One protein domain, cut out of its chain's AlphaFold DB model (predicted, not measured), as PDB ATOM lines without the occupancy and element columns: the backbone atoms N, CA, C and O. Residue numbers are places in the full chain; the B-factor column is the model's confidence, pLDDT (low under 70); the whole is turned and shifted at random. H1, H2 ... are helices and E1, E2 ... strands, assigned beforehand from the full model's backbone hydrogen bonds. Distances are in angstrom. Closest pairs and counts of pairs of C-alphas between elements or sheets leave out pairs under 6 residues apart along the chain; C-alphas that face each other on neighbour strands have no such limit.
ATOM      1  N   VAL A   7     -42.452  41.170 -12.278       95.12
ATOM      2  CA  VAL A   7     -42.700  40.341 -13.472       95.12
ATOM      3  C   VAL A   7     -43.817  40.880 -14.369       95.12
ATOM      4  O   VAL A   7     -43.954  40.463 -15.513       95.12
ATOM      5  N   GLU A   8     -44.615  41.818 -13.858       95.31
ATOM      6  CA  GLU A   8     -45.694  42.478 -14.594       95.31
ATOM      7  C   GLU A   8     -45.270  43.854 -15.133       95.31
ATOM      8  O   GLU A   8     -46.025  44.455 -15.894       95.31
ATOM      9  N   ASN A   9     -44.075  44.344 -14.784       95.62
ATOM     10  CA  ASN A   9     -43.551  45.616 -15.271       95.62
ATOM     11  C   ASN A   9     -43.207  45.546 -16.770       95.62
ATOM     12  O   ASN A   9     -42.557  44.603 -17.212       95.62
ATOM     13  N   GLU A  10     -43.568  46.573 -17.540       95.25
ATOM     14  CA  GLU A  10     -43.325  46.591 -18.991       95.25
ATOM     15  C   GLU A  10     -41.838  46.516 -19.355       95.25
ATOM     16  O   GLU A  10     -41.471  45.746 -20.231       95.25
ATOM     17  N   ARG A  11     -40.942  47.191 -18.621       94.62
ATOM     18  CA  ARG A  11     -39.492  47.102 -18.882       94.62
ATOM     19  C   ARG A  11     -38.930  45.717 -18.593       94.62
ATOM     20  O   ARG A  11     -37.999  45.278 -19.260       94.62
ATOM     21  N   PHE A  12     -39.498  45.024 -17.607       94.19
ATOM     22  CA  PHE A  12     -39.165  43.628 -17.350       94.19
ATOM     23  C   PHE A  12     -39.622  42.748 -18.518       94.19
ATOM     24  O   PHE A  12     -38.853  41.916 -18.987       94.19
ATOM     25  N   LYS A  13     -40.835  42.962 -19.044       94.50
ATOM     26  CA  LYS A  13     -41.331  42.231 -20.219       94.50
ATOM     27  C   LYS A  13     -40.498  42.506 -21.471       94.50
ATOM     28  O   LYS A  13     -40.129  41.549 -22.145       94.50
ATOM     29  N   ASP A  14     -40.150  43.767 -21.726       94.56
ATOM     30  CA  ASP A  14     -39.303  44.197 -22.848       94.56
ATOM     31  C   ASP A  14     -37.935  43.498 -22.830       94.56
ATOM     32  O   ASP A  14     -37.432  43.050 -23.859       94.56
ATOM     33  N   LEU A  15     -37.332  43.364 -21.644       94.19
ATOM     34  CA  LEU A  15     -36.053  42.676 -21.486       94.19
ATOM     35  C   LEU A  15     -36.138  41.222 -21.964       94.19
ATOM     36  O   LEU A  15     -35.286  40.760 -22.724       94.19
ATOM     37  N   PHE A  16     -37.164  40.491 -21.529       93.81
ATOM     38  CA  PHE A  16     -37.299  39.078 -21.877       93.81
ATOM     39  C   PHE A  16     -37.862  38.857 -23.277       93.81
ATOM     40  O   PHE A  16     -37.509  37.854 -23.888       93.81
ATOM     41  N   SER A  17     -38.652  39.779 -23.828       91.50
ATOM     42  CA  SER A  17     -39.082  39.689 -25.226       91.50
ATOM     43  C   SER A  17     -37.907  39.855 -26.194       91.50
ATOM     44  O   SER A  17     -37.880  39.185 -27.223       91.50
ATOM     45  N   GLY A  18     -36.906  40.673 -25.846       90.50
ATOM     46  CA  GLY A  18     -35.681  40.832 -26.636       90.50
ATOM     47  C   GLY A  18     -34.696  39.663 -26.516       90.50
ATOM     48  O   GLY A  18     -34.026  39.327 -27.489       90.50
ATOM     49  N   VAL A  19     -34.602  39.035 -25.339       93.75
ATOM     50  CA  VAL A  19     -33.640  37.944 -25.076       93.75
ATOM     51  C   VAL A  19     -34.217  36.568 -25.407       93.75
ATOM     52  O   VAL A  19     -33.512  35.716 -25.943       93.75
ATOM     53  N   TYR A  20     -35.490  36.333 -25.084       93.31
ATOM     54  CA  TYR A  20     -36.153  35.053 -25.301       93.31
ATOM     55  C   TYR A  20     -37.618  35.248 -25.743       93.31
ATOM     56  O   TYR A  20     -38.538  35.110 -24.935       93.31
ATOM     57  N   PRO A  21     -37.857  35.532 -27.038       90.00
ATOM     58  CA  PRO A  21     -39.168  35.953 -27.546       90.00
ATOM     59  C   PRO A  21     -40.307  34.946 -27.332       90.00
ATOM     60  O   PRO A  21     -41.472  35.326 -27.275       90.00
ATOM     61  N   THR A  22     -39.988  33.653 -27.224       94.06
ATOM     62  CA  THR A  22     -40.973  32.580 -27.019       94.06
ATOM     63  C   THR A  22     -41.290  32.330 -25.543       94.06
ATOM     64  O   THR A  22     -42.115  31.470 -25.231       94.06
ATOM     65  N   LEU A  23     -40.633  33.037 -24.619       91.88
ATOM     66  CA  LEU A  23     -40.870  32.884 -23.190       91.88
ATOM     67  C   LEU A  23     -42.198  33.530 -22.792       91.88
ATOM     68  O   LEU A  23     -42.332  34.751 -22.743       91.88
ATOM     69  N   ALA A  24     -43.167  32.703 -22.409       91.00
ATOM     70  CA  ALA A  24     -44.366  33.182 -21.737       91.00
ATOM     71  C   ALA A  24     -44.022  33.573 -20.291       91.00
ATOM     72  O   ALA A  24     -43.866  32.715 -19.417       91.00
ATOM     73  N   LEU A  25     -43.895  34.876 -20.033       93.31
ATOM     74  CA  LEU A  25     -43.658  35.375 -18.681       93.31
ATOM     75  C   LEU A  25     -44.840  35.058 -17.765       93.31
ATOM     76  O   LEU A  25     -46.008  35.261 -18.102       93.31
ATOM     77  N   MET A  26     -44.527  34.564 -16.570       94.56
ATOM     78  CA  MET A  26     -45.542  34.251 -15.575       94.56
ATOM     79  C   MET A  26     -46.096  35.522 -14.922       94.56
ATOM     80  O   MET A  26     -45.366  36.474 -14.661       94.56
ATOM     81  N   SER A  27     -47.388  35.506 -14.587       95.81
ATOM     82  CA  SER A  27     -47.998  36.563 -13.772       95.81
ATOM     83  C   SER A  27     -47.430  36.578 -12.349       95.81
ATOM     84  O   SER A  27     -46.954  35.549 -11.849       95.81
ATOM     85  N   ARG A  28     -47.597  37.696 -11.632       96.75
ATOM     86  CA  ARG A  28     -47.256  37.787 -10.201       96.75
ATOM     87  C   ARG A  28     -47.958  36.702  -9.383       96.75
ATOM     88  O   ARG A  28     -47.376  36.144  -8.455       96.75
ATOM     89  N   ARG A  29     -49.220  36.402  -9.716       97.31
ATOM     90  CA  ARG A  29     -50.015  35.364  -9.040       97.31
ATOM     91  C   ARG A  29     -49.415  33.977  -9.264       97.31
ATOM     92  O   ARG A  29     -49.283  33.218  -8.306       97.31
ATOM     93  N   SER A  30     -49.045  33.656 -10.503       97.19
ATOM     94  CA  SER A  30     -48.405  32.381 -10.840       97.19
ATOM     95  C   SER A  30     -47.046  32.241 -10.155       97.19
ATOM     96  O   SER A  30     -46.784  31.197  -9.566       97.19
ATOM     97  N   LEU A  31     -46.232  33.304 -10.150       96.81
ATOM     98  CA  LEU A  31     -44.957  33.337  -9.428       96.81
ATOM     99  C   LEU A  31     -45.151  33.069  -7.932       96.81
ATOM    100  O   LEU A  31     -44.490  32.200  -7.374       96.81
ATOM    101  N   GLY A  32     -46.096  33.766  -7.293       96.69
ATOM    102  CA  GLY A  32     -46.416  33.547  -5.882       96.69
ATOM    103  C   GLY A  32     -46.816  32.097  -5.598       96.69
ATOM    104  O   GLY A  32     -46.292  31.491  -4.669       96.69
ATOM    105  N   ARG A  33     -47.682  31.507  -6.432       97.38
ATOM    106  CA  ARG A  33     -48.080  30.099  -6.292       97.38
ATOM    107  C   ARG A  33     -46.891  29.143  -6.417       97.38
ATOM    108  O   ARG A  33     -46.789  28.235  -5.601       97.38
ATOM    109  N   HIS A  34     -45.998  29.351  -7.385       96.19
ATOM    110  CA  HIS A  34     -44.799  28.518  -7.528       96.19
ATOM    111  C   HIS A  34     -43.869  28.627  -6.315       96.19
ATOM    112  O   HIS A  34     -43.345  27.611  -5.864       96.19
ATOM    113  N   ILE A  35     -43.701  29.832  -5.757       96.62
ATOM    114  CA  ILE A  35     -42.913  30.036  -4.533       96.62
ATOM    115  C   ILE A  35     -43.512  29.235  -3.375       96.62
ATOM    116  O   ILE A  35     -42.774  28.524  -2.701       96.62
ATOM    117  N   PHE A  36     -44.830  29.298  -3.163       95.88
ATOM    118  CA  PHE A  36     -45.478  28.542  -2.085       95.88
ATOM    119  C   PHE A  36     -45.379  27.027  -2.287       95.88
ATOM    120  O   PHE A  36     -45.015  26.319  -1.356       95.88
ATOM    121  N   GLN A  37     -45.599  26.538  -3.509       95.88
ATOM    122  CA  GLN A  37     -45.442  25.113  -3.820       95.88
ATOM    123  C   GLN A  37     -44.014  24.624  -3.554       95.88
ATOM    124  O   GLN A  37     -43.822  23.569  -2.958       95.88
ATOM    125  N   LYS A  38     -42.994  25.405  -3.941       96.81
ATOM    126  CA  LYS A  38     -41.605  25.061  -3.613       96.81
ATOM    127  C   LYS A  38     -41.278  25.210  -2.138       96.81
ATOM    128  O   LYS A  38     -40.468  24.434  -1.641       96.81
ATOM    129  N   ALA A  39     -41.904  26.144  -1.429       96.44
ATOM    130  CA  ALA A  39     -41.739  26.248   0.013       96.44
ATOM    131  C   ALA A  39     -42.200  24.963   0.714       96.44
ATOM    132  O   ALA A  39     -41.472  24.468   1.567       96.44
ATOM    133  N   ASP A  40     -43.330  24.375   0.312       95.94
ATOM    134  CA  ASP A  40     -43.825  23.118   0.892       95.94
ATOM    135  C   ASP A  40     -42.840  21.954   0.692       95.94
ATOM    136  O   ASP A  40     -42.546  21.215   1.635       95.94
ATOM    137  N   GLU A  41     -42.266  21.827  -0.508       96.44
ATOM    138  CA  GLU A  41     -41.233  20.822  -0.797       96.44
ATOM    139  C   GLU A  41     -39.971  21.036   0.051       96.44
ATOM    140  O   GLU A  41     -39.422  20.090   0.625       96.44
ATOM    141  N   VAL A  42     -39.520  22.289   0.167       96.50
ATOM    142  CA  VAL A  42     -38.352  22.653   0.976       96.50
ATOM    143  C   VAL A  42     -38.621  22.397   2.459       96.50
ATOM    144  O   VAL A  42     -37.751  21.861   3.142       96.50
ATOM    145  N   TYR A  43     -39.818  22.699   2.964       96.00
ATOM    146  CA  TYR A  43     -40.194  22.405   4.347       96.00
ATOM    147  C   TYR A  43     -40.198  20.910   4.637       96.00
ATOM    148  O   TYR A  43     -39.710  20.501   5.691       96.00
ATOM    149  N   ALA A  44     -40.735  20.092   3.728       96.75
ATOM    150  CA  ALA A  44     -40.710  18.642   3.877       96.75
ATOM    151  C   ALA A  44     -39.265  18.131   3.961       96.75
ATOM    152  O   ALA A  44     -38.929  17.415   4.904       96.75
ATOM    153  N   LYS A  45     -38.399  18.589   3.048       96.06
ATOM    154  CA  LYS A  45     -36.976  18.239   3.051       96.06
ATOM    155  C   LYS A  45     -36.281  18.659   4.348       96.06
ATOM    156  O   LYS A  45     -35.661  17.823   4.992       96.06
ATOM    157  N   ILE A  46     -36.432  19.916   4.769       94.69
ATOM    158  CA  ILE A  46     -35.811  20.428   6.000       94.69
ATOM    159  C   ILE A  46     -36.269  19.616   7.215       94.69
ATOM    160  O   ILE A  46     -35.449  19.282   8.059       94.69
ATOM    161  N   LYS A  47     -37.554  19.250   7.318       95.06
ATOM    162  CA  LYS A  47     -38.035  18.406   8.427       95.06
ATOM    163  C   LYS A  47     -37.359  17.037   8.440       95.06
ATOM    164  O   LYS A  47     -36.971  16.573   9.510       95.06
ATOM    165  N   THR A  48     -37.216  16.409   7.275       95.88
ATOM    166  CA  THR A  48     -36.493  15.141   7.146       95.88
ATOM    167  C   THR A  48     -35.030  15.308   7.547       95.88
ATOM    168  O   THR A  48     -34.568  14.569   8.414       95.88
ATOM    169  N   ASP A  49     -34.340  16.316   7.013       93.50
ATOM    170  CA  ASP A  49     -32.931  16.583   7.311       93.50
ATOM    171  C   ASP A  49     -32.722  16.827   8.817       93.50
ATOM    172  O   ASP A  49     -31.839  16.225   9.425       93.50
ATOM    173  N   LEU A  50     -33.577  17.640   9.450       94.06
ATOM    174  CA  LEU A  50     -33.516  17.946  10.884       94.06
ATOM    175  C   LEU A  50     -33.804  16.730  11.772       94.06
ATOM    176  O   LEU A  50     -33.188  16.598  12.826       94.06
ATOM    177  N   SER A  51     -34.702  15.827  11.357       94.62
ATOM    178  CA  SER A  51     -35.016  14.607  12.122       94.62
ATOM    179  C   SER A  51     -33.844  13.628  12.234       94.62
ATOM    180  O   SER A  51     -33.855  12.754  13.097       94.62
ATOM    181  N   GLN A  52     -32.838  13.776  11.371       93.94
ATOM    182  CA  GLN A  52     -31.651  12.925  11.330       93.94
ATOM    183  C   GLN A  52     -30.478  13.509  12.128       93.94
ATOM    184  O   GLN A  52     -29.450  12.852  12.272       93.94
ATOM    185  N   GLN A  53     -30.600  14.736  12.643       93.50
ATOM    186  CA  GLN A  53     -29.509  15.394  13.358       93.50
ATOM    187  C   GLN A  53     -29.517  15.012  14.836       93.50
ATOM    188  O   GLN A  53     -30.541  15.106  15.511       93.50
ATOM    189  N   ALA A  54     -28.347  14.645  15.362       93.56
ATOM    190  CA  ALA A  54     -28.175  14.365  16.787       93.56
ATOM    191  C   ALA A  54     -28.254  15.637  17.649       93.56
ATOM    192  O   ALA A  54     -28.711  15.595  18.790       93.56
ATOM    193  N   PHE A  55     -27.813  16.772  17.096       93.25
ATOM    194  CA  PHE A  55     -27.753  18.049  17.796       93.25
ATOM    195  C   PHE A  55     -28.324  19.163  16.928       93.25
ATOM    196  O   PHE A  55     -27.929  19.337  15.773       93.25
ATOM    197  N   LEU A  56     -29.224  19.943  17.522       94.44
ATOM    198  CA  LEU A  56     -29.822  21.132  16.929       94.44
ATOM    199  C   LEU A  56     -29.586  22.324  17.860       94.44
ATOM    200  O   LEU A  56     -29.654  22.193  19.082       94.44
ATOM    201  N   CYS A  57     -29.351  23.495  17.280       95.75
ATOM    202  CA  CYS A  57     -29.307  24.772  17.981       95.75
ATOM    203  C   CYS A  57     -30.316  25.716  17.330       95.75
ATOM    204  O   CYS A  57     -30.411  25.762  16.106       95.75
ATOM    205  N   THR A  58     -31.069  26.481  18.116       96.75
ATOM    206  CA  THR A  58     -31.955  27.519  17.585       96.75
ATOM    207  C   THR A  58     -31.538  28.888  18.096       96.75
ATOM    208  O   THR A  58     -31.253  29.077  19.275       96.75
ATOM    209  N   THR A  59     -31.515  29.861  17.194       97.75
ATOM    210  CA  THR A  59     -31.342  31.274  17.529       97.75
ATOM    211  C   THR A  59     -32.651  31.988  17.245       97.75
ATOM    212  O   THR A  59     -33.168  31.902  16.128       97.75
ATOM    213  N   ALA A  60     -33.187  32.679  18.247       97.69
ATOM    214  CA  ALA A  60     -34.346  33.542  18.087       97.69
ATOM    215  C   ALA A  60     -33.882  35.001  18.049       97.69
ATOM    216  O   ALA A  60     -33.219  35.461  18.977       97.69
ATOM    217  N   ASP A  61     -34.238  35.709  16.984       97.94
ATOM    218  CA  ASP A  61     -34.107  37.157  16.882       97.94
ATOM    219  C   ASP A  61     -35.492  37.772  17.079       97.94
ATOM    220  O   ASP A  61     -36.449  37.407  16.393       97.94
ATOM    221  N   VAL A  62     -35.622  38.667  18.054       97.75
ATOM    222  CA  VAL A  62     -36.894  39.285  18.432       97.75
ATOM    223  C   VAL A  62     -36.737  40.788  18.323       97.75
ATOM    224  O   VAL A  62     -35.906  41.388  19.001       97.75
ATOM    225  N   TRP A  63     -37.575  41.413  17.504       97.94
ATOM    226  CA  TRP A  63     -37.546  42.855  17.300       97.94
ATOM    227  C   TRP A  63     -38.957  43.417  17.184       97.94
ATOM    228  O   TRP A  63     -39.916  42.719  16.856       97.94
ATOM    229  N   SER A  64     -39.086  44.716  17.426       97.94
ATOM    230  CA  SER A  64     -40.354  45.424  17.295       97.94
ATOM    231  C   SER A  64     -40.197  46.642  16.403       97.94
ATOM    232  O   SER A  64     -39.165  47.305  16.368       97.94
ATOM    233  N   THR A  65     -41.265  46.949  15.688       96.69
ATOM    234  CA  THR A  65     -41.493  48.218  14.997       96.69
ATOM    235  C   THR A  65     -42.556  49.004  15.761       96.69
ATOM    236  O   THR A  65     -43.162  48.487  16.698       96.69
ATOM    237  N   LYS A  66     -42.860  50.234  15.329       96.31
ATOM    238  CA  LYS A  66     -43.853  51.110  15.978       96.31
ATOM    239  C   LYS A  66     -45.224  50.449  16.233       96.31
ATOM    240  O   LYS A  66     -45.905  50.834  17.175       96.31
ATOM    241  N   HIS A  67     -45.634  49.482  15.405       97.00
ATOM    242  CA  HIS A  67     -46.975  48.880  15.467       97.00
ATOM    243  C   HIS A  67     -46.996  47.346  15.455       97.00
ATOM    244  O   HIS A  67     -48.078  46.760  15.455       97.00
ATOM    245  N   ARG A  68     -45.839  46.680  15.375       97.62
ATOM    246  CA  ARG A  68     -45.759  45.217  15.250       97.62
ATOM    247  C   ARG A  68     -44.489  44.684  15.888       97.62
ATOM    248  O   ARG A  68     -43.422  45.236  15.634       97.62
ATOM    249  N   SER A  69     -44.618  43.581  16.612       97.31
ATOM    250  CA  SER A  69     -43.497  42.766  17.076       97.31
ATOM    251  C   SER A  69     -43.285  41.586  16.136       97.31
ATOM    252  O   SER A  69     -44.237  41.083  15.533       97.31
ATOM    253  N   PHE A  70     -42.042  41.151  16.016       97.75
ATOM    254  CA  PHE A  70     -41.610  40.063  15.155       97.75
ATOM    255  C   PHE A  70     -40.671  39.145  15.931       97.75
ATOM    256  O   PHE A  70     -39.935  39.584  16.813       97.75
ATOM    257  N   MET A  71     -40.699  37.866  15.575       97.69
ATOM    258  CA  MET A  71     -39.761  36.870  16.065       97.69
ATOM    259  C   MET A  71     -39.338  35.999  14.889       97.69
ATOM    260  O   MET A  71     -40.163  35.302  14.296       97.69
ATOM    261  N   GLY A  72     -38.062  36.068  14.536       97.44
ATOM    262  CA  GLY A  72     -37.416  35.149  13.613       97.44
ATOM    263  C   GLY A  72     -36.773  34.018  14.401       97.44
ATOM    264  O   GLY A  72     -36.071  34.271  15.371       97.44
ATOM    265  N   VAL A  73     -36.997  32.772  13.988       96.56
ATOM    266  CA  VAL A  73     -36.318  31.602  14.559       96.56
ATOM    267  C   VAL A  73     -35.519  30.933  13.452       96.56
ATOM    268  O   VAL A  73     -36.071  30.612  12.399       96.56
ATOM    269  N   ILE A  74     -34.228  30.728  13.691       96.25
ATOM    270  CA  ILE A  74     -33.316  30.032  12.779       96.25
ATOM    271  C   ILE A  74     -32.793  28.795  13.499       96.25
ATOM    272  O   ILE A  74     -32.376  28.883  14.653       96.25
ATOM    273  N   VAL A  75     -32.827  27.647  12.825       95.75
ATOM    274  CA  VAL A  75     -32.235  26.395  13.304       95.75
ATOM    275  C   VAL A  75     -30.894  26.163  12.613       95.75
ATOM    276  O   VAL A  75     -30.782  26.316  11.398       95.75
ATOM    277  N   HIS A  76     -29.890  25.789  13.395       94.31
ATOM    278  CA  HIS A  76     -28.539  25.441  12.971       94.31
ATOM    279  C   HIS A  76     -28.249  24.005  13.398       94.31
ATOM    280  O   HIS A  76     -28.641  23.578  14.488       94.31
ATOM    281  N   TRP A  77     -27.543  23.262  12.558       94.19
ATOM    282  CA  TRP A  77     -27.073  21.913  12.858       94.19
ATOM    283  C   TRP A  77     -25.714  21.684  12.202       94.19
ATOM    284  O   TRP A  77     -25.341  22.390  11.263       94.19
ATOM    285  N   VAL A  78     -24.969  20.702  12.703       89.81
ATOM    286  CA  VAL A  78     -23.684  20.285  12.138       89.81
ATOM    287  C   VAL A  78     -23.814  18.833  11.711       89.81
ATOM    288  O   VAL A  78     -24.179  17.983  12.520       89.81
TER     289      VAL A  78
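This is residues 7 to 78 of the 81 residues of an uncharacterized protein of Armadillidium vulgare (UniProt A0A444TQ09). A long two-stranded hairpin, E1 and E2, and a long helix, H2, meet near their ends in an open V, and a short helix, H1, stands beyond the far end of H2. The hairpin tip, within residues 64 to 69, sticks out. The printed part has 72 residues, in the order H1, H2, E1, E2; the sheet's order is E1 - E2, antiparallel, and the class is mixed, helices and strands. The whole is extended, with a radius of gyration of the C-alphas of 19.3 A, and flat, spanning 50 by 39 by 19 A.

Find C-alpha 56 at (-29.822, 21.132, 16.929); from there E1, residues 56 to 65, runs 29.6 A. E2, residues 68 to 77, returns over 30.0 A to C-alpha 77 at (-27.073, 21.913, 12.858). Look back to residues 28 to 51 for H2, 34.4 A long, and to residues 10 to 19 for H1, 14.3 A long, beginning at C-alpha 10 at (-43.325, 46.591, -18.991).

Start with the hairpin of E1 and E2, whose directions stand at 163 degrees. Look there for N 61 and O 72, 2.8 A apart, and N 74 and O 59, 2.9 A apart, both within hydrogen-bond range. At Leu 50 of H2, the closest C-alphas are those of Leu 56 in E1 and Trp 77 in E2, each 7.8 A away. H1 is apart from H2, E1 and E2. In H1 and H2 every O i to N i+4 pair is within hydrogen-bond range.

The C-alphas farthest apart, those of Gly 18 and Ala 54, are 51.4 A apart. Residues 35 to 48 of H2 stand free, as do residues 64 to 69. The printed part has no cut. The links H2 to E1 and E1 to E2 are tight, and H1 to H2 is short. The mean pLDDT of the printed part is 95.3, and no printed residue is under 70.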